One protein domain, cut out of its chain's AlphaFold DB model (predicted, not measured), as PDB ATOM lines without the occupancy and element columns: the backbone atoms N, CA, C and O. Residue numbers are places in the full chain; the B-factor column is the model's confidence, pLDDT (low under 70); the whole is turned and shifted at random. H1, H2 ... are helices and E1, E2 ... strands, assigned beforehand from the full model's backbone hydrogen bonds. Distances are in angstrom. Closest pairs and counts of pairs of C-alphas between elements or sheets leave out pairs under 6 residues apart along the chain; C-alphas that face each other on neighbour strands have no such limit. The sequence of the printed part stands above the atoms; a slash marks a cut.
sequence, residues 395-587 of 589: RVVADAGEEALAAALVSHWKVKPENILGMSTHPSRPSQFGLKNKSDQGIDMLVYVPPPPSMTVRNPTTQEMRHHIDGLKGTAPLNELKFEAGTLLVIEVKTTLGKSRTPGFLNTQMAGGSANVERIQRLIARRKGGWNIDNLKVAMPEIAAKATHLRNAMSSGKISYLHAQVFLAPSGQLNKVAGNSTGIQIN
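What this domain is: This is residues 395 to 587 of the 589 residues of an uncharacterized protein of Pseudomonas sp. JY-Q (UniProt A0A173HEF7). A strongly twisted sheet of four strands curls round the long helix H1 on one face, while H6 covers part of the opposite face. The long strands E4 and E5 run side by side through the core, and a small two-strand sheet, E2 and E3, sits beside the edge strand E6. The printed part has 193 residues, with six named helices and six named strands in the order H1 E1 E2 H2 E3 E4 H3 H4 H5 H6 E5 E6; the larger sheet, E1 E4 E5 E6, is mixed and the smaller antiparallel. The class is mixed, helices and strands, with under half of the residues in named elements. The whole is compact, with a radius of gyration of the C-alphas of 16.2 A and spans of 45 by 34 by 33 A.

How they stand to each other: H1, residues 395 to 411, is on the sheet of E1, residues 445 to 448, E4, 488 to 497, E5, 559 to 568, and E6, 584 to 587; its closest C-alphas to E4 are those of Ala 398 and Thr 495, 5.5 A. E1 and E4 are antiparallel, with N 447 and O 489 at 3.0 A, within hydrogen-bond range. E2, residues 454 to 458, and E3, 478 to 482, are antiparallel, with N 457 and O 479 at 2.8 A. The closest C-alphas of E2 and E6 are those of Arg 458 and Asn 587, 4.5 A. H2, residues 463 to 467, only grazes the larger sheet with residues 465 to 467. E4 and E5 are parallel at 17 degrees, with N 492 and O 562 at 3.0 A; with H3, residues 507 to 510, H4, 513 to 526, H5, 533 to 536, and H6, 543 to 555, they form a strand-helix-strand unit, two parallel neighbour strands with helices between. H3 and H4 only just touch, only at the corner, the C-alphas of Gln 509 and Asn 516 being 5.9 A apart. H4 only grazes the larger sheet with residues 513 to 517. H5 and H6 only just touch, with 3 pairs of C-alphas within 8 A, the closest those of Ile 533 and Ala 544, 6.4 A. H6 is over E1 and E4, at a height over the sheet of 10.0 A, on the opposite face from H1: three layers, helices on both faces of a sheet. The hairpin E5 and E6 has N 565 and O 585 at 2.8 A. Every O i to N i+4 pair is within hydrogen-bond range in H1, H2, H4 and H6; H3 and H5 are too short for one.

Where its parts are: H1 begins at C-alpha 395, (122.207, 87.698, 94.733), and is 24.0 A long. E4 measures 28.2 A, H4 20.0 A, H6 18.3 A and E5 28.4 A. E6 ends at C-alpha 587, (125.755, 107.217, 103.533).

The domain as a whole: The C-alphas farthest apart, those of Gly 474 and Asp 534, are 46.2 A apart. The printed part has no cut; the links H1 to E1 and E5 to E6 are long. Residues 450 to 452 and 529 have pLDDT under 70.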
ATOM      1  N   ARG A 395     123.493  87.605  94.021       85.25
ATOM      2  CA  ARG A 395     122.207  87.698  94.733       85.25
ATOM      3  C   ARG A 395     122.304  87.091  96.125       85.25
ATOM      4  O   ARG A 395     121.899  87.748  97.073       85.25
ATOM      5  N   VAL A 396     122.932  85.923  96.260       90.12
ATOM      6  CA  VAL A 396     123.204  85.308  97.569       90.12
ATOM      7  C   VAL A 396     123.976  86.264  98.488       90.12
ATOM      8  O   VAL A 396     123.623  86.441  99.653       90.12
ATOM      9  N   VAL A 397     125.015  86.920  97.962       92.31
ATOM     10  CA  VAL A 397     125.803  87.904  98.724       92.31
ATOM     11  C   VAL A 397     124.973  89.150  99.052       92.31
ATOM     12  O   VAL A 397     125.074  89.669 100.161       92.31
ATOM     13  N   ALA A 398     124.148  89.629  98.120       90.81
ATOM     14  CA  ALA A 398     123.272  90.778  98.334       90.81
ATOM     15  C   ALA A 398     122.225  90.501  99.424       90.81
ATOM     16  O   ALA A 398     122.138  91.282 100.368       90.81
ATOM     17  N   ASP A 399     121.521  89.366  99.349       90.56
ATOM     18  CA  ASP A 399     120.527  88.934 100.339       90.56
ATOM     19  C   ASP A 399     121.170  88.792 101.733       90.56
ATOM     20  O   ASP A 399     120.633  89.285 102.726       90.56
ATOM     21  N   ALA A 400     122.368  88.194 101.809       93.06
ATOM     22  CA  ALA A 400     123.132  88.112 103.054       93.06
ATOM     23  C   ALA A 400     123.467  89.502 103.623       93.06
ATOM     24  O   ALA A 400     123.440  89.705 104.837       93.06
ATOM     25  N   GLY A 401     123.769  90.468 102.754       94.75
ATOM     26  CA  GLY A 401     124.014  91.850 103.148       94.75
ATOM     27  C   GLY A 401     122.771  92.581 103.651       94.75
ATOM     28  O   GLY A 401     122.866  93.302 104.641       94.75
ATOM     29  N   GLU A 402     121.609  92.374 103.027       94.56
ATOM     30  CA  GLU A 402     120.329  92.937 103.488       94.56
ATOM     31  C   GLU A 402     119.953  92.400 104.879       94.56
ATOM     32  O   GLU A 402     119.603  93.177 105.769       94.56
ATOM     33  N   GLU A 403     120.108  91.093 105.115       94.06
ATOM     34  CA  GLU A 403     119.896  90.476 106.435       94.06
ATOM     35  C   GLU A 403     120.902  90.986 107.481       94.06
ATOM     36  O   GLU A 403     120.527  91.293 108.618       94.06
ATOM     37  N   ALA A 404     122.175  91.142 107.107       94.06
ATOM     38  CA  ALA A 404     123.196  91.696 107.993       94.06
ATOM     39  C   ALA A 404     122.921  93.169 108.344       94.06
ATOM     40  O   ALA A 404     123.076  93.570 109.501       94.06
ATOM     41  N   LEU A 405     122.455  93.968 107.379       95.38
ATOM     42  CA  LEU A 405     122.030  95.345 107.612       95.38
ATOM     43  C   LEU A 405     120.805  95.406 108.524       95.38
ATOM     44  O   LEU A 405     120.806  96.187 109.474       95.38
ATOM     45  N   ALA A 406     119.792  94.568 108.298       94.44
ATOM     46  CA  ALA A 406     118.621  94.486 109.170       94.44
ATOM     47  C   ALA A 406     119.020  94.153 110.616       94.44
ATOM     48  O   ALA A 406     118.597  94.832 111.554       94.44
ATOM     49  N   ALA A 407     119.898  93.163 110.804       92.31
ATOM     50  CA  ALA A 407     120.418  92.804 112.120       92.31
ATOM     51  C   ALA A 407     121.155  93.976 112.784       92.31
ATOM     52  O   ALA A 407     120.962  94.227 113.976       92.31
ATOM     53  N   ALA A 408     121.955  94.724 112.024       91.69
ATOM     54  CA  ALA A 408     122.687  95.868 112.544       91.69
ATOM     55  C   ALA A 408     121.779  97.061 112.871       91.69
ATOM     56  O   ALA A 408     121.974  97.706 113.902       91.69
ATOM     57  N   LEU A 409     120.753  97.335 112.059       91.81
ATOM     58  CA  LEU A 409     119.729  98.347 112.351       91.81
ATOM     59  C   LEU A 409     119.066  98.085 113.708       91.81
ATOM     60  O   LEU A 409     118.872  99.020 114.487       91.81
ATOM     61  N   VAL A 410     118.800  96.819 114.031       91.38
ATOM     62  CA  VAL A 410     118.265  96.420 115.340       91.38
ATOM     63  C   VAL A 410     119.318  96.539 116.445       91.38
ATOM     64  O   VAL A 410     119.079  97.175 117.474       91.38
ATOM     65  N   SER A 411     120.496  95.939 116.268       89.00
ATOM     66  CA  SER A 411     121.479  95.803 117.350       89.00
ATOM     67  C   SER A 411     122.240  97.097 117.651       89.00
ATOM     68  O   SER A 411     122.458  97.413 118.826       89.00
ATOM     69  N   HIS A 412     122.606  97.864 116.622       85.00
ATOM     70  CA  HIS A 412     123.409  99.082 116.726       85.00
ATOM     71  C   HIS A 412     122.547 100.344 116.740       85.00
ATOM     72  O   HIS A 412     122.698 101.162 117.643       85.00
ATOM     73  N   TRP A 413     121.606 100.474 115.800       85.00
ATOM     74  CA  TRP A 413     120.751 101.667 115.686       85.00
ATOM     75  C   TRP A 413     119.428 101.567 116.458       85.00
ATOM     76  O   TRP A 413     118.633 102.503 116.428       85.00
ATOM     77  N   LYS A 414     119.203 100.463 117.184       86.88
ATOM     78  CA  LYS A 414     118.039 100.247 118.066       86.88
ATOM     79  C   LYS A 414     116.690 100.408 117.358       86.88
ATOM     80  O   LYS A 414     115.679 100.717 117.991       86.88
ATOM     81  N   VAL A 415     116.660 100.171 116.047       89.44
ATOM     82  CA  VAL A 415     115.421 100.094 115.276       89.44
ATOM     83  C   VAL A 415     114.646  98.871 115.756       89.44
ATOM     84  O   VAL A 415     115.195  97.776 115.856       89.44
ATOM     85  N   LYS A 416     113.363  99.042 116.072       90.62
ATOM     86  CA  LYS A 416     112.522  97.902 116.441       90.62
ATOM     87  C   LYS A 416     112.289  97.004 115.214       90.62
ATOM     88  O   LYS A 416     112.025  97.559 114.147       90.62
ATOM     89  N   PRO A 417     112.355  95.663 115.322       91.81
ATOM     90  CA  PRO A 417     112.185  94.765 114.176       91.81
ATOM     91  C   PRO A 417     110.909  95.018 113.363       91.81
ATOM     92  O   PRO A 417     110.953  95.023 112.137       91.81
ATOM     93  N   GLU A 418     109.788  95.317 114.025       91.50
ATOM     94  CA  GLU A 418     108.501  95.622 113.383       91.50
ATOM     95  C   GLU A 418     108.520  96.885 112.505       91.50
ATOM     96  O   GLU A 418     107.659  97.052 111.642       91.50
ATOM     97  N   ASN A 419     109.512  97.760 112.686       93.44
ATOM     98  CA  ASN A 419     109.681  98.951 111.865       93.44
ATOM     99  C   ASN A 419     110.458  98.682 110.568       93.44
ATOM    100  O   ASN A 419     110.477  99.548 109.692       93.44
ATOM    101  N   ILE A 420     111.102  97.521 110.423       95.06
ATOM    102  CA  ILE A 420     111.791  97.117 109.193       95.06
ATOM    103  C   ILE A 420     110.784  96.335 108.344       95.06
ATOM    104  O   ILE A 420     110.469  95.177 108.623       95.06
ATOM    105  N   LEU A 421     110.234  96.972 107.307       94.94
ATOM    106  CA  LEU A 421     109.123  96.394 106.553       94.94
ATOM    107  C   LEU A 421     109.557  95.134 105.797       94.94
ATOM    108  O   LEU A 421     110.446  95.176 104.947       94.94
ATOM    109  N   GLY A 422     108.867  94.025 106.072       91.94
ATOM    110  CA  GLY A 422     109.173  92.712 105.499       91.94
ATOM    111  C   GLY A 422     110.222  91.909 106.274       91.94
ATOM    112  O   GLY A 422     110.550  90.803 105.852       91.94
ATOM    113  N   MET A 423     110.733  92.416 107.403       93.19
ATOM    114  CA  MET A 423     111.605  91.633 108.279       93.19
ATOM    115  C   MET A 423     110.838  90.464 108.898       93.19
ATOM    116  O   MET A 423     109.797  90.649 109.530       93.19
ATOM    117  N   SER A 424     111.386  89.257 108.767       88.75
ATOM    118  CA  SER A 424     110.873  88.093 109.480       88.75
ATOM    119  C   SER A 424     111.538  87.973 110.851       88.75
ATOM    120  O   SER A 424     112.766  87.950 110.972       88.75
ATOM    121  N   THR A 425     110.722  87.840 111.896       83.06
ATOM    122  CA  THR A 425     111.178  87.474 113.247       83.06
ATOM    123  C   THR A 425     111.267  85.960 113.444       83.06
ATOM    124  O   THR A 425     111.780  85.502 114.463       83.06
ATOM    125  N   HIS A 426     110.791  85.167 112.476       83.56
ATOM    126  CA  HIS A 426     110.811  83.712 112.546       83.56
ATOM    127  C   HIS A 426     112.057  83.161 111.830       83.56
ATOM    128  O   HIS A 426     112.222  83.423 110.637       83.56
ATOM    129  N   PRO A 427     112.903  82.345 112.488       73.00
ATOM    130  CA  PRO A 427     114.188  81.910 111.928       73.00
ATOM    131  C   PRO A 427     114.056  81.069 110.651       73.00
ATOM    132  O   PRO A 427     114.939  81.100 109.805       73.00
ATOM    133  N   SER A 428     112.947  80.343 110.485       74.06
ATOM    134  CA  SER A 428     112.680  79.524 109.293       74.06
ATOM    135  C   SER A 428     111.893  80.232 108.181       74.06
ATOM    136  O   SER A 428     111.488  79.577 107.222       74.06
ATOM    137  N   ARG A 429     111.571  81.524 108.334       83.56
ATOM    138  CA  ARG A 429     110.880  82.301 107.298       83.56
ATOM    139  C   ARG A 429     111.833  83.382 106.800       83.56
ATOM    140  O   ARG A 429     112.305  84.163 107.632       83.56
ATOM    141  N   PRO A 430     112.114  83.445 105.491       87.50
ATOM    142  CA  PRO A 430     112.990  84.474 104.963       87.50
ATOM    143  C   PRO A 430     112.348  85.850 105.117       87.50
ATOM    144  O   PRO A 430     111.124  85.991 105.026       87.50
ATOM    145  N   SER A 431     113.171  86.866 105.360       91.00
ATOM    146  CA  SER A 431     112.705  88.243 105.268       91.00
ATOM    147  C   SER A 431     112.444  88.588 103.804       91.00
ATOM    148  O   SER A 431     113.156  88.152 102.903       91.00
ATOM    149  N   GLN A 432     111.419  89.391 103.564       90.69
ATOM    150  CA  GLN A 432     111.067  89.898 102.245       90.69
ATOM    151  C   GLN A 432     111.277  91.411 102.247       90.69
ATOM    152  O   GLN A 432     110.320  92.174 102.292       90.69
ATOM    153  N   PHE A 433     112.521  91.881 102.285       92.31
ATOM    154  CA  PHE A 433     112.783  93.315 102.410       92.31
ATOM    155  C   PHE A 433     112.353  94.119 101.176       92.31
ATOM    156  O   PHE A 433     112.287  93.617 100.052       92.31
ATOM    157  N   GLY A 434     112.072  95.401 101.413       89.94
ATOM    158  CA  GLY A 434     111.944  96.386 100.347       89.94
ATOM    159  C   GLY A 434     110.698  96.245  99.477       89.94
ATOM    160  O   GLY A 434     109.722  95.575  99.816       89.94
ATOM    161  N   LEU A 435     110.721  96.944  98.344       92.06
ATOM    162  CA  LEU A 435     109.659  96.964  97.342       92.06
ATOM    163  C   LEU A 435     110.282  96.599  95.997       92.06
ATOM    164  O   LEU A 435     110.899  97.455  95.364       92.06
ATOM    165  N   LYS A 436     110.139  95.333  95.587       87.50
ATOM    166  CA  LYS A 436     110.832  94.743  94.431       87.50
ATOM    167  C   LYS A 436     109.854  93.994  93.513       87.50
ATOM    168  O   LYS A 436     108.859  93.447  93.988       87.50
ATOM    169  N   ASN A 437     110.121  93.977  92.206       80.62
ATOM    170  CA  ASN A 437     109.379  93.153  91.241       80.62
ATOM    171  C   ASN A 437     109.955  91.717  91.156       80.62
ATOM    172  O   ASN A 437     110.938  91.394  91.819       80.62
ATOM    173  N   LYS A 438     109.374  90.845  90.312       73.12
ATOM    174  CA  LYS A 438     109.853  89.455  90.113       73.12
ATOM    175  C   LYS A 438     111.298  89.356  89.598       73.12
ATOM    176  O   LYS A 438     111.956  88.339  89.804       73.12
ATOM    177  N   SER A 439     111.791  90.404  88.941       70.12
ATOM    178  CA  SER A 439     113.173  90.497  88.457       70.12
ATOM    179  C   SER A 439     114.137  91.034  89.514       70.12
ATOM    180  O   SER A 439     115.295  91.287  89.194       70.12
ATOM    181  N   ASP A 440     113.677  91.191  90.761       75.19
ATOM    182  CA  ASP A 440     114.451  91.715  91.888       75.19
ATOM    183  C   ASP A 440     114.893  93.184  91.679       75.19
ATOM    184  O   ASP A 440     115.829  93.674  92.304       75.19
ATOM    185  N   GLN A 441     114.207  93.930  90.806       78.94
ATOM    186  CA  GLN A 441     114.418  95.368  90.623       78.94
ATOM    187  C   GLN A 441     113.511  96.151  91.571       78.94
ATOM    188  O   GLN A 441     112.324  95.841  91.683       78.94
ATOM    189  N   GLY A 442     114.026  97.206  92.207       86.69
ATOM    190  CA  GLY A 442     113.207  98.042  93.081       86.69
ATOM    191  C   GLY A 442     113.994  98.825  94.119       86.69
ATOM    192  O   GLY A 442     115.029  99.408  93.806       86.69
ATOM    193  N   ILE A 443     113.437  98.865  95.327       91.12
ATOM    194  CA  ILE A 443     114.021  99.448  96.538       91.12
ATOM    195  C   ILE A 443     114.382  98.308  97.485       91.12
ATOM    196  O   ILE A 443     113.529  97.454  97.738       91.12
ATOM    197  N   ASP A 444     115.595  98.324  98.035       92.75
ATOM    198  CA  ASP A 444     116.107  97.210  98.836       92.75
ATOM    199  C   ASP A 444     115.516  97.151 100.242       92.75
ATOM    200  O   ASP A 444     115.058  96.089 100.660       92.75
ATOM    201  N   MET A 445     115.446  98.274 100.965       95.56
ATOM    202  CA  MET A 445     114.872  98.296 102.315       95.56
ATOM    203  C   MET A 445     114.005  99.530 102.586       95.56
ATOM    204  O   MET A 445     114.282 100.639 102.124       95.56
ATOM    205  N   LEU A 446     112.953  99.316 103.382       96.69
ATOM    206  CA  LEU A 446     112.035 100.338 103.885       96.69
ATOM    207  C   LEU A 446     111.972 100.236 105.413       96.69
ATOM    208  O   LEU A 446     111.614  99.180 105.937       96.69
ATOM    209  N   VAL A 447     112.325 101.310 106.121       95.75
ATOM    210  CA  VAL A 447     112.491 101.287 107.586       95.75
ATOM    211  C   VAL A 447     111.844 102.505 108.234       95.75
ATOM    212  O   VAL A 447     112.226 103.633 107.941       95.75
ATOM    213  N   TYR A 448     110.897 102.308 109.147       93.81
ATOM    214  CA  TYR A 448     110.378 103.396 109.978       93.81
ATOM    215  C   TYR A 448     111.328 103.718 111.130       93.81
ATOM    216  O   TYR A 448     111.841 102.827 111.810       93.81
ATOM    217  N   VAL A 449     111.531 105.004 111.403       82.31
ATOM    218  CA  VAL A 449     112.408 105.435 112.499       82.31
ATOM    219  C   VAL A 449     111.576 105.917 113.699       82.31
ATOM    220  O   VAL A 449     110.672 106.737 113.513       82.31
ATOM    221  N   PRO A 450     111.827 105.429 114.933       69.50
ATOM    222  CA  PRO A 450     111.036 105.811 116.109       69.50
ATOM    223  C   PRO A 450     111.381 107.223 116.652       69.50
ATOM    224  O   PRO A 450     112.556 107.535 116.785       69.50
ATOM    225  N   PRO A 451     110.402 108.077 117.014       65.69
ATOM    226  CA  PRO A 451     110.619 109.498 117.332       65.69
ATOM    227  C   PRO A 451     111.292 109.888 118.664       65.69
ATOM    228  O   PRO A 451     111.025 109.238 119.675       65.69
ATOM    229  N   PRO A 452     112.004 111.047 118.697       60.47
ATOM    230  CA  PRO A 452     112.716 111.661 117.572       60.47
ATOM    231  C   PRO A 452     114.055 110.930 117.403       60.47
ATOM    232  O   PRO A 452     114.906 111.011 118.293       60.47
ATOM    233  N   PRO A 453     114.282 110.203 116.302       78.19
ATOM    234  CA  PRO A 453     115.538 109.504 116.134       78.19
ATOM    235  C   PRO A 453     116.546 110.417 115.437       78.19
ATOM    236  O   PRO A 453     116.198 111.205 114.552       78.19
ATOM    237  N   SER A 454     117.818 110.270 115.785       86.62
ATOM    238  CA  SER A 454     118.908 110.747 114.944       86.62
ATOM    239  C   SER A 454     119.777 109.583 114.488       86.62
ATOM    240  O   SER A 454     119.823 108.525 115.117       86.62
ATOM    241  N   MET A 455     120.425 109.752 113.341       87.56
ATOM    242  CA  MET A 455     121.379 108.795 112.804       87.56
ATOM    243  C   MET A 455     122.569 109.549 112.232       87.56
ATOM    244  O   MET A 455     122.424 110.381 111.336       87.56
ATOM    245  N   THR A 456     123.759 109.221 112.725       89.62
ATOM    246  CA  THR A 456     125.005 109.678 112.115       89.62
ATOM    247  C   THR A 456     125.272 108.865 110.859       89.62
ATOM    248  O   THR A 456     125.382 107.639 110.916       89.62
ATOM    249  N   VAL A 457     125.390 109.554 109.731       92.62
ATOM    250  CA  VAL A 457     125.693 108.974 108.422       92.62
ATOM    251  C   VAL A 457     126.926 109.639 107.830       92.62
ATOM    252  O   VAL A 457     127.308 110.746 108.204       92.62
ATOM    253  N   ARG A 458     127.553 108.977 106.869       95.06
ATOM    254  CA  ARG A 458     128.628 109.543 106.055       95.06
ATOM    255  C   ARG A 458     128.038 110.388 104.926       95.06
ATOM    256  O   ARG A 458     126.987 110.065 104.375       95.06
ATOM    257  N   ASN A 459     128.736 111.444 104.536       94.69
ATOM    258  CA  ASN A 459     128.396 112.303 103.407       94.69
ATOM    259  C   ASN A 459     129.553 112.315 102.395       94.69
ATOM    260  O   ASN A 459     130.320 113.279 102.340       94.69
ATOM    261  N   PRO A 460     129.759 111.214 101.650       93.12
ATOM    262  CA  PRO A 460     130.908 111.079 100.765       93.12
ATOM    263  C   PRO A 460     130.868 112.112  99.631       93.12
ATOM    264  O   PRO A 460     129.896 112.199  98.880       93.12
ATOM    265  N   THR A 461     131.965 112.856  99.474       93.19
ATOM    266  CA  THR A 461     132.127 113.903  98.445       93.19
ATOM    267  C   THR A 461     132.682 113.370  97.124       93.19
ATOM    268  O   THR A 461     132.701 114.083  96.124       93.19
ATOM    269  N   THR A 462     133.119 112.107  97.094       92.19
ATOM    270  CA  THR A 462     133.618 111.425  95.893       92.19
ATOM    271  C   THR A 462     133.016 110.028  95.767       92.19
ATOM    272  O   THR A 462     132.630 109.408  96.761       92.19
ATOM    273  N   GLN A 463     132.973 109.499  94.540       88.88
ATOM    274  CA  GLN A 463     132.529 108.121  94.293       88.88
ATOM    275  C   GLN A 463     133.457 107.086  94.942       88.88
ATOM    276  O   GLN A 463     133.002 106.052  95.428       88.88
ATOM    277  N   GLU A 464     134.753 107.387  95.022       89.94
ATOM    278  CA  GLU A 464     135.728 106.522  95.682       89.94
ATOM    279  C   GLU A 464     135.420 106.368  97.178       89.94
ATOM    280  O   GLU A 464     135.327 105.239  97.661       89.94
ATOM    281  N   MET A 465     135.149 107.471  97.890       92.62
ATOM    282  CA  MET A 465     134.709 107.440  99.294       92.62
ATOM    283  C   MET A 465     133.357 106.738  99.471       92.62
ATOM    284  O   MET A 465     133.140 106.054 100.475       92.62
ATOM    285  N   ARG A 466     132.442 106.911  98.507       91.50
ATOM    286  CA  ARG A 466     131.083 106.353  98.543       91.50
ATOM    287  C   ARG A 466     131.049 104.839  98.425       91.50
ATOM    288  O   ARG A 466     130.120 104.249  98.956       91.50
ATOM    289  N   HIS A 467     132.015 104.233  97.733       91.62
ATOM    290  CA  HIS A 467     131.991 102.803  97.415       91.62
ATOM    291  C   HIS A 467     133.106 101.980  98.074       91.62
ATOM    292  O   HIS A 467     133.027 100.751  98.034       91.62
ATOM    293  N   HIS A 468     134.091 102.606  98.724       93.56
ATOM    294  CA  HIS A 468     135.140 101.914  99.483       93.56
ATOM    295  C   HIS A 468     134.898 101.925 100.995       93.56
ATOM    296  O   HIS A 468     134.111 102.722 101.518       93.56
ATOM    297  N   ILE A 469     135.619 101.045 101.695       92.75
ATOM    298  CA  ILE A 469     135.785 101.148 103.147       92.75
ATOM    299  C   ILE A 469     136.355 102.530 103.479       92.75
ATOM    300  O   ILE A 469     137.295 103.001 102.828       92.75
ATOM    301  N   ASP A 470     135.763 103.183 104.476       91.31
ATOM    302  CA  ASP A 470     136.164 104.527 104.889       91.31
ATOM    303  C   ASP A 470     137.651 104.569 105.285       91.31
ATOM    304  O   ASP A 470     138.173 103.633 105.889       91.31
ATOM    305  N   GLY A 471     138.358 105.627 104.887       87.62
ATOM    306  CA  GLY A 471     139.798 105.780 105.112       87.62
ATOM    307  C   GLY A 471     140.695 105.148 104.039       87.62
ATOM    308  O   GLY A 471     141.802 105.640 103.831       87.62
ATOM    309  N   LEU A 472     140.242 104.136 103.280       86.31
ATOM    310  CA  LEU A 472     141.075 103.524 102.223       86.31
ATOM    311  C   LEU A 472     141.284 104.439 101.011       86.31
ATOM    312  O   LEU A 472     142.356 104.447 100.407       86.31
ATOM    313  N   LYS A 473     140.242 105.180 100.625       89.06
ATOM    314  CA  LYS A 473     140.249 106.123  99.492       89.06
ATOM    315  C   LYS A 473     139.812 107.522  99.930       89.06
ATOM    316  O   LYS A 473     139.149 108.244  99.191       89.06
ATOM    317  N   GLY A 474     140.193 107.882 101.153       87.94
ATOM    318  CA  GLY A 474     139.755 109.089 101.847       87.94
ATOM    319  C   GLY A 474     138.667 108.807 102.883       87.94
ATOM    320  O   GLY A 474     138.052 107.740 102.895       87.94
ATOM    321  N   THR A 475     138.456 109.783 103.761       92.19
ATOM    322  CA  THR A 475     137.483 109.732 104.860       92.19
ATOM    323  C   THR A 475     136.295 110.615 104.508       92.19
ATOM    324  O   THR A 475     136.471 111.799 104.210       92.19
ATOM    325  N   ALA A 476     135.091 110.050 104.518       93.81
ATOM    326  CA  ALA A 476     133.878 110.818 104.271       93.81
ATOM    327  C   ALA A 476     133.533 111.685 105.499       93.81
ATOM    328  O   ALA A 476     133.550 111.174 106.620       93.81
ATOM    329  N   PRO A 477     133.163 112.967 105.318       95.06
ATOM    330  CA  PRO A 477     132.578 113.766 106.390       95.06
ATOM    331  C   PRO A 477     131.358 113.073 107.005       95.06
ATOM    332  O   PRO A 477     130.614 112.387 106.302       95.06
ATOM    333  N   LEU A 478     131.123 113.276 108.298       94.44
ATOM    334  CA  LEU A 478     129.933 112.772 108.981       94.44
ATOM    335  C   LEU A 478     128.847 113.849 109.037       94.44
ATOM    336  O   LEU A 478     129.140 115.036 109.162       94.44
ATOM    337  N   ASN A 479     127.593 113.418 108.960       93.25
ATOM    338  CA  ASN A 479     126.408 114.249 109.101       93.25
ATOM    339  C   ASN A 479     125.429 113.582 110.075       93.25
ATOM    340  O   ASN A 479     125.183 112.379 109.974       93.25
ATOM    341  N   GLU A 480     124.857 114.346 111.002       92.56
ATOM    342  CA  GLU A 480     123.776 113.862 111.861       92.56
ATOM    343  C   GLU A 480     122.433 114.160 111.188       92.56
ATOM    344  O   GLU A 480     122.025 115.314 111.057       92.56
ATOM    345  N   LEU A 481     121.726 113.113 110.766       90.56
ATOM    346  CA  LEU A 481     120.360 113.238 110.278       90.56
ATOM    347  C   LEU A 481     119.400 113.146 111.457       90.56
ATOM    348  O   LEU A 481     119.433 112.172 112.204       90.56
ATOM    349  N   LYS A 482     118.529 114.143 111.607       90.56
ATOM    350  CA  LYS A 482     117.423 114.130 112.569       90.56
ATOM    351  C   LYS A 482     116.137 113.846 111.817       90.56
ATOM    352  O   LYS A 482     115.876 114.487 110.801       90.56
ATOM    353  N   PHE A 483     115.344 112.904 112.310       89.31
ATOM    354  CA  PHE A 483     114.107 112.518 111.644       89.31
ATOM    355  C   PHE A 483     112.883 112.949 112.441       89.31
ATOM    356  O   PHE A 483     112.849 112.917 113.672       89.31
ATOM    357  N   GLU A 484     111.833 113.308 111.716       87.94
ATOM    358  CA  GLU A 484     110.526 113.528 112.313       87.94
ATOM    359  C   GLU A 484     109.841 112.198 112.643       87.94
ATOM    360  O   GLU A 484     110.114 111.154 112.040       87.94
ATOM    361  N   ALA A 485     108.878 112.245 113.563       85.31
ATOM    362  CA  ALA A 485     108.005 111.115 113.844       85.31
ATOM    363  C   ALA A 485     107.307 110.607 112.573       85.31
ATOM    364  O   ALA A 485     106.647 111.373 111.859       85.31
ATOM    365  N   GLY A 486     107.425 109.299 112.332       85.62
ATOM    366  CA  GLY A 486     106.838 108.633 111.171       85.62
ATOM    367  C   GLY A 486     107.662 108.753 109.889       85.62
ATOM    368  O   GLY A 486     107.154 108.395 108.830       85.62
ATOM    369  N   THR A 487     108.910 109.234 109.961       92.88
ATOM    370  CA  THR A 487     109.812 109.230 108.801       92.88
ATOM    371  C   THR A 487     110.094 107.802 108.342       92.88
ATOM    372  O   THR A 487     110.452 106.939 109.149       92.88
ATOM    373  N   LEU A 488     109.954 107.575 107.037       95.00
ATOM    374  CA  LEU A 488     110.330 106.335 106.367       95.00
ATOM    375  C   LEU A 488     111.712 106.492 105.724       95.00
ATOM    376  O   LEU A 488     111.919 107.364 104.878       95.00
ATOM    377  N   LEU A 489     112.655 105.633 106.094       95.62
ATOM    378  CA  LEU A 489     113.933 105.499 105.408       95.62
ATOM    379  C   LEU A 489     113.763 104.590 104.198       95.62
ATOM    380  O   LEU A 489     113.248 103.475 104.307       95.62
ATOM    381  N   VAL A 490     114.250 105.067 103.062       96.31
ATOM    382  CA  VAL A 490     114.426 104.306 101.830       96.31
ATOM    383  C   VAL A 490     115.915 104.070 101.672       96.31
ATOM    384  O   VAL A 490     116.671 105.026 101.487       96.31
ATOM    385  N   ILE A 491     116.336 102.812 101.773       95.69
ATOM    386  CA  ILE A 491     117.753 102.449 101.801       95.69
ATOM    387  C   ILE A 491     118.071 101.568 100.593       95.69
ATOM    388  O   ILE A 491     117.472 100.506 100.424       95.69
ATOM    389  N   GLU A 492     119.013 102.016  99.768       94.31
ATOM    390  CA  GLU A 492     119.695 101.178  98.775       94.31
ATOM    391  C   GLU A 492     120.848 100.438  99.441       94.31
ATOM    392  O   GLU A 492     121.624 101.057 100.177       94.31
ATOM    393  N   VAL A 493     121.005  99.147  99.159       94.00
ATOM    394  CA  VAL A 493     122.027  98.312  99.795       94.00
ATOM    395  C   VAL A 493     123.010  97.808  98.747       94.00
ATOM    396  O   VAL A 493     122.634  97.165  97.772       94.00
ATOM    397  N   LYS A 494     124.302  98.067  98.961       93.12
ATOM    398  CA  LYS A 494     125.387  97.485  98.165       93.12
ATOM    399  C   LYS A 494     126.275  96.635  99.053       93.12
ATOM    400  O   LYS A 494     126.824  97.121 100.042       93.12
ATOM    401  N   THR A 495     126.464  95.380  98.668       94.25
ATOM    402  CA  THR A 495     127.184  94.404  99.496       94.25
ATOM    403  C   THR A 495     128.450  93.927  98.805       94.25
ATOM    404  O   THR A 495     128.530  93.866  97.578       94.25
ATOM    405  N   THR A 496     129.468  93.583  99.584       93.62
ATOM    406  CA  THR A 496     130.652  92.908  99.063       93.62
ATOM    407  C   THR A 496     131.161  91.839 100.020       93.62
ATOM    408  O   THR A 496     131.167  92.045 101.234       93.62
ATOM    409  N   LEU A 497     131.592  90.698  99.480       93.38
ATOM    410  CA  LEU A 497     132.246  89.621 100.227       93.38
ATOM    411  C   LEU A 497     133.731  89.563  99.894       93.38
ATOM    412  O   LEU A 497     134.105  89.383  98.743       93.38
ATOM    413  N   GLY A 498     134.590  89.687 100.903       90.06
ATOM    414  CA  GLY A 498     136.032  89.509 100.741       90.06
ATOM    415  C   GLY A 498     136.738  90.614  99.949       90.06
ATOM    416  O   GLY A 498     137.924  90.470  99.659       90.06
ATOM    417  N   LYS A 499     136.056  91.722  99.626       89.50
ATOM    418  CA  LYS A 499     136.639  92.889  98.940       89.50
ATOM    419  C   LYS A 499     136.481  94.156  99.780       89.50
ATOM    420  O   LYS A 499     135.706  94.224 100.729       89.50
ATOM    421  N   SER A 500     137.221  95.191  99.395       89.38
ATOM    422  CA  SER A 500     137.217  96.514 100.030       89.38
ATOM    423  C   SER A 500     136.345  97.551  99.316       89.38
ATOM    424  O   SER A 500     136.272  98.702  99.754       89.38
ATOM    425  N   ARG A 501     135.692  97.156  98.216       90.75
ATOM    426  CA  ARG A 501     134.845  98.004  97.379       90.75
ATOM    427  C   ARG A 501     133.504  97.316  97.120       90.75
ATOM    428  O   ARG A 501     133.464  96.134  96.781       90.75
ATOM    429  N   THR A 502     132.435  98.083  97.281       91.25
ATOM    430  CA  THR A 502     131.062  97.736  96.882       91.25
ATOM    431  C   THR A 502     130.793  98.126  95.423       91.25
ATOM    432  O   THR A 502     131.434  99.062  94.930       91.25
ATOM    433  N   PRO A 503     129.846  97.470  94.728       88.19
ATOM    434  CA  PRO A 503     129.425  97.901  93.398       88.19
ATOM    435  C   PRO A 503     128.942  99.358  93.373       88.19
ATOM    436  O   PRO A 503     128.447  99.888  94.371       88.19
ATOM    437  N   GLY A 504     129.079  99.996  92.210       86.88
ATOM    438  CA  GLY A 504     128.533 101.330  91.961       86.88
ATOM    439  C   GLY A 504     127.006 101.334  91.815       86.88
ATOM    440  O   GLY A 504     126.367 100.285  91.729       86.88
ATOM    441  N   PHE A 505     126.418 102.528  91.745       85.88
ATOM    442  CA  PHE A 505     125.000 102.684  91.418       85.88
ATOM    443  C   PHE A 505     124.698 102.364  89.951       85.88
ATOM    444  O   PHE A 505     125.475 102.686  89.054       85.88
ATOM    445  N   LEU A 506     123.522 101.781  89.712       78.62
ATOM    446  CA  LEU A 506     122.939 101.661  88.377       78.62
ATOM    447  C   LEU A 506     122.487 103.025  87.848       78.62
ATOM    448  O   LEU A 506     122.159 103.916  88.630       78.62
ATOM    449  N   ASN A 507     122.339 103.162  86.527       74.50
ATOM    450  CA  ASN A 507     121.841 104.397  85.899       74.50
ATOM    451  C   ASN A 507     120.511 104.879  86.511       74.50
ATOM    452  O   ASN A 507     120.317 106.072  86.731       74.50
ATOM    453  N   THR A 508     119.611 103.957  86.867       74.00
ATOM    454  CA  THR A 508     118.327 104.273  87.520       74.00
ATOM    455  C   THR A 508     118.460 104.757  88.969       74.00
ATOM    456  O   THR A 508     117.506 105.308  89.509       74.00
ATOM    457  N   GLN A 509     119.609 104.527  89.604       81.50
ATOM    458  CA  GLN A 509     119.925 104.874  90.997       81.50
ATOM    459  C   GLN A 509     120.814 106.120  91.091       81.50
ATOM    460  O   GLN A 509     120.788 106.817  92.105       81.50
ATOM    461  N   MET A 510     121.569 106.427  90.030       81.75
ATOM    462  CA  MET A 510     122.466 107.585  89.956       81.75
ATOM    463  C   MET A 510     121.743 108.928  90.100       81.75
ATOM    464  O   MET A 510     122.329 109.877  90.605       81.75
ATOM    465  N   ALA A 511     120.472 109.002  89.693       84.69
ATOM    466  CA  ALA A 511     119.641 110.197  89.856       84.69
ATOM    467  C   ALA A 511     119.164 110.427  91.310       84.69
ATOM    468  O   ALA A 511     118.480 111.413  91.580       84.69
ATOM    469  N   GLY A 512     119.511 109.531  92.240       87.81
ATOM    470  CA  GLY A 512     119.179 109.623  93.660       87.81
ATOM    471  C   GLY A 512     117.908 108.867  94.060       87.81
ATOM    472  O   GLY A 512     117.083 108.477  93.227       87.81
ATOM    473  N   GLY A 513     117.744 108.675  95.373       89.19
ATOM    474  CA  GLY A 513     116.639 107.903  95.946       89.19
ATOM    475  C   GLY A 513     115.252 108.444  95.586       89.19
ATOM    476  O   GLY A 513     114.380 107.657  95.226       89.19
ATOM    477  N   SER A 514     115.059 109.771  95.585       92.56
ATOM    478  CA  SER A 514     113.763 110.387  95.238       92.56
ATOM    479  C   SER A 514     113.333 110.074  93.810       92.56
ATOM    480  O   SER A 514     112.239 109.554  93.587       92.56
ATOM    481  N   ALA A 515     114.226 110.300  92.841       90.94
ATOM    482  CA  ALA A 515     113.953 110.015  91.436       90.94
ATOM    483  C   ALA A 515     113.678 108.519  91.206       90.94
ATOM    484  O   ALA A 515     112.781 108.155  90.437       90.94
ATOM    485  N   ASN A 516     114.413 107.641  91.899       90.19
ATOM    486  CA  ASN A 516     114.189 106.203  91.810       90.19
ATOM    487  C   ASN A 516     112.821 105.809  92.396       90.19
ATOM    488  O   ASN A 516     112.063 105.092  91.745       90.19
ATOM    489  N   VAL A 517     112.450 106.321  93.571       92.62
ATOM    490  CA  VAL A 517     111.143 106.059  94.195       92.62
ATOM    491  C   VAL A 517     109.985 106.545  93.319       92.62
ATOM    492  O   VAL A 517     109.034 105.793  93.086       92.62
ATOM    493  N   GLU A 518     110.069 107.752  92.763       91.75
ATOM    494  CA  GLU A 518     109.054 108.286  91.843       91.75
ATOM    495  C   GLU A 518     108.914 107.438  90.577       91.75
ATOM    496  O   GLU A 518     107.806 107.192  90.089       91.75
ATOM    497  N   ARG A 519     110.034 106.960  90.025       90.25
ATOM    498  CA  ARG A 519     110.032 106.027  88.892       90.25
ATOM    499  C   ARG A 519     109.285 104.741  89.246       90.25
ATOM    500  O   ARG A 519     108.415 104.333  88.479       90.25
ATOM    501  N   ILE A 520     109.575 104.135  90.397       90.62
ATOM    502  CA  ILE A 520     108.929 102.893  90.851       90.62
ATOM    503  C   ILE A 520     107.423 103.092  91.062       90.62
ATOM    504  O   ILE A 520     106.625 102.303  90.559       90.62
ATOM    505  N   GLN A 521     107.005 104.180  91.712       91.25
ATOM    506  CA  GLN A 521     105.579 104.489  91.891       91.25
ATOM    507  C   GLN A 521     104.857 104.685  90.550       91.25
ATOM    508  O   GLN A 521     103.737 104.200  90.379       91.25
ATOM    509  N   ARG A 522     105.499 105.327  89.562       89.88
ATOM    510  CA  ARG A 522     104.943 105.443  88.202       89.88
ATOM    511  C   ARG A 522     104.801 104.088  87.514       89.88
ATOM    512  O   ARG A 522     103.801 103.875  86.831       89.88
ATOM    513  N   LEU A 523     105.770 103.185  87.675       87.56
ATOM    514  CA  LEU A 523     105.691 101.833  87.113       87.56
ATOM    515  C   LEU A 523     104.536 101.038  87.732       87.56
ATOM    516  O   LEU A 523     103.768 100.436  86.987       87.56
ATOM    517  N   ILE A 524     104.354 101.131  89.054       89.12
ATOM    518  CA  ILE A 524     103.215 100.536  89.775       89.12
ATOM    519  C   ILE A 524     101.887 101.094  89.263       89.12
ATOM    520  O   ILE A 524     100.993 100.332  88.902       89.12
ATOM    521  N   ALA A 525     101.755 102.421  89.190       88.31
ATOM    522  CA  ALA A 525     100.522 103.067  88.744       88.31
ATOM    523  C   ALA A 525     100.146 102.679  87.306       88.31
ATOM    524  O   ALA A 525      98.971 102.518  86.990       88.31
ATOM    525  N   ARG A 526     101.150 102.503  86.438       85.06
ATOM    526  CA  ARG A 526     100.967 102.127  85.029       85.06
ATOM    527  C   ARG A 526     100.943 100.617  84.793       85.06
ATOM    528  O   ARG A 526     100.754 100.220  83.650       85.06
ATOM    529  N   ARG A 527     101.166  99.797  85.827       83.38
ATOM    530  CA  ARG A 527     101.305  98.332  85.741       83.38
ATOM    531  C   ARG A 527     102.357  97.876  84.714       83.38
ATOM    532  O   ARG A 527     102.183  96.855  84.068       83.38
ATOM    533  N   LYS A 528     103.451  98.632  84.550       76.25
ATOM    534  CA  LYS A 528     104.491  98.377  83.526       76.25
ATOM    535  C   LYS A 528     105.736  97.715  84.105       76.25
ATOM    536  O   LYS A 528     106.036  97.903  85.276       76.25
ATOM    537  N   GLY A 529     106.503  97.000  83.279       66.31
ATOM    538  CA  GLY A 529     107.824  96.471  83.659       66.31
ATOM    539  C   GLY A 529     107.777  95.486  84.833       66.31
ATOM    540  O   GLY A 529     108.598  95.559  85.748       66.31
ATOM    541  N   GLY A 530     106.750  94.632  84.869       75.38
ATOM    542  CA  GLY A 530     106.531  93.672  85.955       75.38
ATOM    543  C   GLY A 530     105.935  94.265  87.239       75.38
ATOM    544  O   GLY A 530     105.848  93.559  88.242       75.38
ATOM    545  N   TRP A 531     105.500  95.531  87.235       82.56
ATOM    546  CA  TRP A 531     104.939  96.226  88.403       82.56
ATOM    547  C   TRP A 531     103.412  96.134  88.514       82.56
ATOM    548  O   TRP A 531     102.732  97.123  88.786       82.56
ATOM    549  N   ASN A 532     102.851  94.939  88.332       84.94
ATOM    550  CA  ASN A 532     101.444  94.680  88.634       84.94
ATOM    551  C   ASN A 532     101.314  94.132  90.065       84.94
ATOM    552  O   ASN A 532     101.662  92.983  90.329       84.94
ATOM    553  N   ILE A 533     100.803  94.957  90.985       86.31
ATOM    554  CA  ILE A 533     100.673  94.619  92.412       86.31
ATOM    555  C   ILE A 533      99.866  93.339  92.635       86.31
ATOM    556  O   ILE A 533     100.234  92.552  93.502       86.31
ATOM    557  N   ASP A 534      98.810  93.094  91.860       83.69
ATOM    558  CA  ASP A 534      97.985  91.898  92.046       83.69
ATOM    559  C   ASP A 534      98.745  90.624  91.660       83.69
ATOM    560  O   ASP A 534      98.677  89.626  92.375       83.69
ATOM    561  N   ASN A 535      99.585  90.695  90.624       78.88
ATOM    562  CA  ASN A 535     100.476  89.595  90.249       78.88
ATOM    563  C   ASN A 535     101.627  89.416  91.250       78.88
ATOM    564  O   ASN A 535     102.071  88.296  91.496       78.88
ATOM    565  N   LEU A 536     102.135  90.511  91.822       81.88
ATOM    566  CA  LEU A 536     103.245  90.468  92.774       81.88
ATOM    567  C   LEU A 536     102.823  89.957  94.158       81.88
ATOM    568  O   LEU A 536     103.632  89.307  94.818       81.88
ATOM    569  N   LYS A 537     101.566  90.171  94.574       85.75
ATOM    570  CA  LYS A 537     101.004  89.632  95.831       85.75
ATOM    571  C   LYS A 537     101.138  88.114  95.949       85.75
ATOM    572  O   LYS A 537     101.213  87.605  97.059       85.75
ATOM    573  N   VAL A 538     101.191  87.403  94.820       77.56
ATOM    574  CA  VAL A 538     101.400  85.948  94.787       77.56
ATOM    575  C   VAL A 538     102.759  85.565  95.385       77.56
ATOM    576  O   VAL A 538     102.859  84.547  96.061       77.56
ATOM    577  N   ALA A 539     103.797  86.375  95.155       74.19
ATOM    578  CA  ALA A 539     105.148  86.132  95.668       74.19
ATOM    579  C   ALA A 539     105.436  86.878  96.985       74.19
ATOM    580  O   ALA A 539     106.164  86.368  97.835       74.19
ATOM    581  N   MET A 540     104.866  88.074  97.154       82.88
ATOM    582  CA  MET A 540     105.040  88.936  98.326       82.88
ATOM    583  C   MET A 540     103.673  89.483  98.765       82.88
ATOM    584  O   MET A 540     103.259  90.549  98.291       82.88
ATOM    585  N   PRO A 541     102.941  88.779  99.649       86.12
ATOM    586  CA  PRO A 541     101.582  89.156 100.044       86.12
ATOM    587  C   PRO A 541     101.465  90.588 100.582       86.12
ATOM    588  O   PRO A 541     100.489  91.288 100.300       86.12
ATOM    589  N   GLU A 542     102.479  91.077 101.297       89.94
ATOM    590  CA  GLU A 542     102.486  92.419 101.879       89.94
ATOM    591  C   GLU A 542     102.895  93.544 100.909       89.94
ATOM    592  O   GLU A 542     102.978  94.709 101.313       89.94
ATOM    593  N   ILE A 543     103.136  93.256  99.623       91.12
ATOM    594  CA  ILE A 543     103.662  94.259  98.684       91.12
ATOM    595  C   ILE A 543     102.750  95.482  98.528       91.12
ATOM    596  O   ILE A 543     103.226  96.614  98.425       91.12
ATOM    597  N   ALA A 544     101.432  95.281  98.581       92.31
ATOM    598  CA  ALA A 544     100.461  96.371  98.526       92.31
ATOM    599  C   ALA A 544     100.561  97.296  99.751       92.31
ATOM    600  O   ALA A 544     100.471  98.521  99.613       92.31
ATOM    601  N   ALA A 545     100.794  96.725 100.935       93.25
ATOM    602  CA  ALA A 545     100.989  97.487 102.161       93.25
ATOM    603  C   ALA A 545     102.283  98.309 102.081       93.25
ATOM    604  O   ALA A 545     102.255  99.516 102.318       93.25
ATOM    605  N   LYS A 546     103.396  97.709 101.639       94.69
ATOM    606  CA  LYS A 546     104.681  98.415 101.456       94.69
ATOM    607  C   LYS A 546     104.581  99.564 100.454       94.69
ATOM    608  O   LYS A 546     105.030 100.672 100.742       94.69
ATOM    609  N   ALA A 547     103.935  99.331  99.309       93.88
ATOM    610  CA  ALA A 547     103.696 100.372  98.309       93.88
ATOM    611  C   ALA A 547     102.861 101.536  98.873       93.88
ATOM    612  O   ALA A 547     103.117 102.696  98.543       93.88
ATOM    613  N   THR A 548     101.898 101.229  99.748       93.56
ATOM    614  CA  THR A 548     101.060 102.221 100.435       93.56
ATOM    615  C   THR A 548     101.852 103.008 101.475       93.56
ATOM    616  O   THR A 548     101.792 104.233 101.465       93.56
ATOM    617  N   HIS A 549     102.654 102.347 102.315       93.94
ATOM    618  CA  HIS A 549     103.548 103.016 103.268       93.94
ATOM    619  C   HIS A 549     104.486 104.005 102.570       93.94
ATOM    620  O   HIS A 549     104.584 105.156 102.990       93.94
ATOM    621  N   LEU A 550     105.110 103.582 101.467       94.81
ATOM    622  CA  LEU A 550     105.982 104.439 100.671       94.81
ATOM    623  C   LEU A 550     105.228 105.644 100.095       94.81
ATOM    624  O   LEU A 550     105.693 106.774 100.217       94.81
ATOM    625  N   ARG A 551     104.040 105.429  99.517       93.81
ATOM    626  CA  ARG A 551     103.213 106.512  98.960       93.81
ATOM    627  C   ARG A 551     102.775 107.512 100.029       93.81
ATOM    628  O   ARG A 551     102.838 108.714  99.790       93.81
ATOM    629  N   ASN A 552     102.366 107.027 101.199       93.94
ATOM    630  CA  ASN A 552     101.956 107.876 102.313       93.94
ATOM    631  C   ASN A 552     103.132 108.737 102.793       93.94
ATOM    632  O   ASN A 552     102.987 109.954 102.873       93.94
ATOM    633  N   ALA A 553     104.306 108.133 103.008       93.44
ATOM    634  CA  ALA A 553     105.518 108.851 103.404       93.44
ATOM    635  C   ALA A 553     105.936 109.918 102.377       93.44
ATOM    636  O   ALA A 553     106.308 111.026 102.765       93.44
ATOM    637  N   MET A 554     105.821 109.621 101.076       93.50
ATOM    638  CA  MET A 554     106.036 110.609 100.013       93.50
ATOM    639  C   MET A 554     105.034 111.762 100.097       93.50
ATOM    640  O   MET A 554     105.433 112.921 100.068       93.50
ATOM    641  N   SER A 555     103.737 111.459 100.227       92.56
ATOM    642  CA  SER A 555     102.683 112.482 100.269       92.56
ATOM    643  C   SER A 555     102.794 113.406 101.482       92.56
ATOM    644  O   SER A 555     102.461 114.583 101.387       92.56
ATOM    645  N   SER A 556     103.301 112.893 102.605       91.38
ATOM    646  CA  SER A 556     103.523 113.674 103.819       91.38
ATOM    647  C   SER A 556     104.894 114.353 103.868       91.38
ATOM    648  O   SER A 556     105.196 114.987 104.872       91.38
ATOM    649  N   GLY A 557     105.755 114.176 102.858       90.94
ATOM    650  CA  GLY A 557     107.132 114.689 102.862       90.94
ATOM    651  C   GLY A 557     108.044 114.058 103.924       90.94
ATOM    652  O   GLY A 557     109.101 114.601 104.224       90.94
ATOM    653  N   LYS A 558     107.658 112.910 104.497       92.06
ATOM    654  CA  LYS A 558     108.350 112.251 105.621       92.06
ATOM    655  C   LYS A 558     109.176 111.066 105.143       92.06
ATOM    656  O   LYS A 558     108.964 109.926 105.557       92.06
ATOM    657  N   ILE A 559     110.102 111.341 104.236       93.50
ATOM    658  CA  ILE A 559     110.963 110.328 103.634       93.50
ATOM    659  C   ILE A 559     112.419 110.770 103.694       93.50
ATOM    660  O   ILE A 559     112.731 111.943 103.495       93.50
ATOM    661  N   SER A 560     113.316 109.830 103.969       94.06
ATOM    662  CA  SER A 560     114.757 110.062 103.897       94.06
ATOM    663  C   SER A 560     115.415 108.973 103.063       94.06
ATOM    664  O   SER A 560     115.066 107.798 103.178       94.06
ATOM    665  N   TYR A 561     116.347 109.372 102.202       94.69
ATOM    666  CA  TYR A 561     117.008 108.486 101.248       94.69
ATOM    667  C   TYR A 561     118.445 108.234 101.687       94.69
ATOM    668  O   TYR A 561     119.226 109.177 101.840       94.69
ATOM    669  N   LEU A 562     118.793 106.965 101.865       95.00
ATOM    670  CA  LEU A 562     120.105 106.533 102.333       95.00
ATOM    671  C   LEU A 562     120.687 105.462 101.415       95.00
ATOM    672  O   LEU A 562     119.974 104.748 100.714       95.00
ATOM    673  N   HIS A 563     122.000 105.314 101.486       93.75
ATOM    674  CA  HIS A 563     122.739 104.242 100.839       93.75
ATOM    675  C   HIS A 563     123.572 103.512 101.888       93.75
ATOM    676  O   HIS A 563     124.403 104.123 102.557       93.75
ATOM    677  N   ALA A 564     123.373 102.209 102.030       95.12
ATOM    678  CA  ALA A 564     124.137 101.370 102.934       95.12
ATOM    679  C   ALA A 564     125.132 100.502 102.164       95.12
ATOM    680  O   ALA A 564     124.782  99.804 101.214       95.12
ATOM    681  N   GLN A 565     126.376 100.515 102.623       95.38
ATOM    682  CA  GLN A 565     127.419  99.612 102.165       95.38
ATOM    683  C   GLN A 565     127.636  98.538 103.219       95.38
ATOM    684  O   GLN A 565     127.906  98.865 104.377       95.38
ATOM    685  N   VAL A 566     127.570  97.276 102.816       96.44
ATOM    686  CA  VAL A 566     127.795  96.131 103.698       96.44
ATOM    687  C   VAL A 566     129.061  95.404 103.263       96.44
ATOM    688  O   VAL A 566     129.170  94.926 102.133       96.44
ATOM    689  N   PHE A 567     130.031  95.317 104.166       95.69
ATOM    690  CA  PHE A 567     131.311  94.665 103.932       95.69
ATOM    691  C   PHE A 567     131.386  93.380 104.749       95.69
ATOM    692  O   PHE A 567     131.485  93.407 105.977       95.69
ATOM    693  N   LEU A 568     131.401  92.244 104.060       94.19
ATOM    694  CA  LEU A 568     131.762  90.958 104.639       94.19
ATOM    695  C   LEU A 568     133.266  90.743 104.429       94.19
ATOM    696  O   LEU A 568     133.798  90.909 103.330       94.19
ATOM    697  N   ALA A 569     133.979  90.408 105.498       91.44
ATOM    698  CA  ALA A 569     135.395  90.068 105.462       91.44
ATOM    699  C   ALA A 569     135.638  88.787 104.644       91.44
ATOM    700  O   ALA A 569     134.708  88.009 104.422       91.44
ATOM    701  N   PRO A 570     136.894  88.489 104.265       88.75
ATOM    702  CA  PRO A 570     137.224  87.223 103.614       88.75
ATOM    703  C   PRO A 570     136.858  85.975 104.424       88.75
ATOM    704  O   PRO A 570     136.748  84.905 103.846       88.75
ATOM    705  N   SER A 571     136.649  86.090 105.738       88.75
ATOM    706  CA  SER A 571     136.134  85.012 106.596       88.75
ATOM    707  C   SER A 571     134.614  84.808 106.506       88.75
ATOM    708  O   SER A 571     134.074  83.930 107.176       88.75
ATOM    709  N   GLY A 572     133.904  85.622 105.720       89.31
ATOM    710  CA  GLY A 572     132.446  85.585 105.578       89.31
ATOM    711  C   GLY A 572     131.675  86.260 106.713       89.31
ATOM    712  O   GLY A 572     130.451  86.324 106.658       89.31
ATOM    713  N   GLN A 573     132.374  86.757 107.735       90.62
ATOM    714  CA  GLN A 573     131.798  87.534 108.835       90.62
ATOM    715  C   GLN A 573     131.750  89.023 108.487       90.62
ATOM    716  O   GLN A 573     132.439  89.464 107.570       90.62
ATOM    717  N   LEU A 574     130.995  89.819 109.247       92.44
ATOM    718  CA  LEU A 574     131.035  91.278 109.122       92.44
ATOM    719  C   LEU A 574     132.467  91.810 109.267       92.44
ATOM    720  O   LEU A 574     133.243  91.374 110.126       92.44
ATOM    721  N   ASN A 575     132.833  92.740 108.389       91.19
ATOM    722  CA  ASN A 575     134.168  93.307 108.349       91.19
ATOM    723  C   ASN A 575     134.414  94.206 109.569       91.19
ATOM    724  O   ASN A 575     133.746  95.214 109.763       91.19
ATOM    725  N   LYS A 576     135.424  93.868 110.376       89.62
ATOM    726  CA  LYS A 576     135.737  94.604 111.611       89.62
ATOM    727  C   LYS A 576     136.437  95.951 111.391       89.62
ATOM    728  O   LYS A 576     136.533  96.731 112.335       89.62
ATOM    729  N   VAL A 577     136.927  96.221 110.181       87.50
ATOM    730  CA  VAL A 577     137.567  97.492 109.801       87.50
ATOM    731  C   VAL A 577     136.521  98.511 109.353       87.50
ATOM    732  O   VAL A 577     136.629  99.690 109.671       87.50
ATOM    733  N   ALA A 578     135.492  98.067 108.633       87.00
ATOM    734  CA  ALA A 578     134.454  98.948 108.115       87.00
ATOM    735  C   ALA A 578     133.444  99.360 109.199       87.00
ATOM    736  O   ALA A 578     133.073  98.565 110.067       87.00
ATOM    737  N   GLY A 579     132.965 100.606 109.118       81.19
ATOM    738  CA  GLY A 579     131.794 101.058 109.873       81.19
ATOM    739  C   GLY A 579     131.932 100.977 111.393       81.19
ATOM    740  O   GLY A 579     131.007 100.507 112.049       81.19
ATOM    741  N   ASN A 580     133.082 101.353 111.960       83.50
ATOM    742  CA  ASN A 580     133.366 101.209 113.398       83.50
ATOM    743  C   ASN A 580     133.131  99.773 113.903       83.50
ATOM    744  O   ASN A 580     132.473  99.549 114.917       83.50
ATOM    745  N   SER A 581     133.633  98.793 113.148       84.12
ATOM    746  CA  SER A 581     133.506  97.356 113.420       84.12
ATOM    747  C   SER A 581     132.106  96.755 113.280       84.12
ATOM    748  O   SER A 581     131.932  95.574 113.577       84.12
ATOM    749  N   THR A 582     131.130  97.509 112.767       88.81
ATOM    750  CA  THR A 582     129.822  96.958 112.372       88.81
ATOM    751  C   THR A 582     129.859  96.277 111.004       88.81
ATOM    752  O   THR A 582     128.930  95.557 110.653       88.81
ATOM    753  N   GLY A 583     130.901  96.517 110.201       92.75
ATOM    754  CA  GLY A 583     130.950  96.094 108.802       92.75
ATOM    755  C   GLY A 583     130.052  96.912 107.876       92.75
ATOM    756  O   GLY A 583     129.979  96.595 106.690       92.75
ATOM    757  N   ILE A 584     129.373  97.948 108.383       95.94
ATOM    758  CA  ILE A 584     128.330  98.679 107.657       95.94
ATOM    759  C   ILE A 584     128.621 100.175 107.652       95.94
ATOM    760  O   ILE A 584     128.865 100.793 108.686       95.94
ATOM    761  N   GLN A 585     128.546 100.783 106.474       94.81
ATOM    762  CA  GLN A 585     128.689 102.224 106.295       94.81
ATOM    763  C   GLN A 585     127.402 102.785 105.697       94.81
ATOM    764  O   GLN A 585     127.056 102.474 104.560       94.81
ATOM    765  N   ILE A 586     126.697 103.620 106.464       94.38
ATOM    766  CA  ILE A 586     125.493 104.315 106.001       94.38
ATOM    767  C   ILE A 586     125.903 105.683 105.469       94.38
ATOM    768  O   ILE A 586     126.592 106.440 106.152       94.38
ATOM    769  N   ASN A 587     125.475 105.989 104.253       94.06
ATOM    770  CA  ASN A 587     125.755 107.217 103.533       94.06
ATOM    771  C   ASN A 587     124.454 107.965 103.226       94.06
ATOM    772  O   ASN A 587     123.393 107.354 103.060       94.06
TER     773      ASN A 587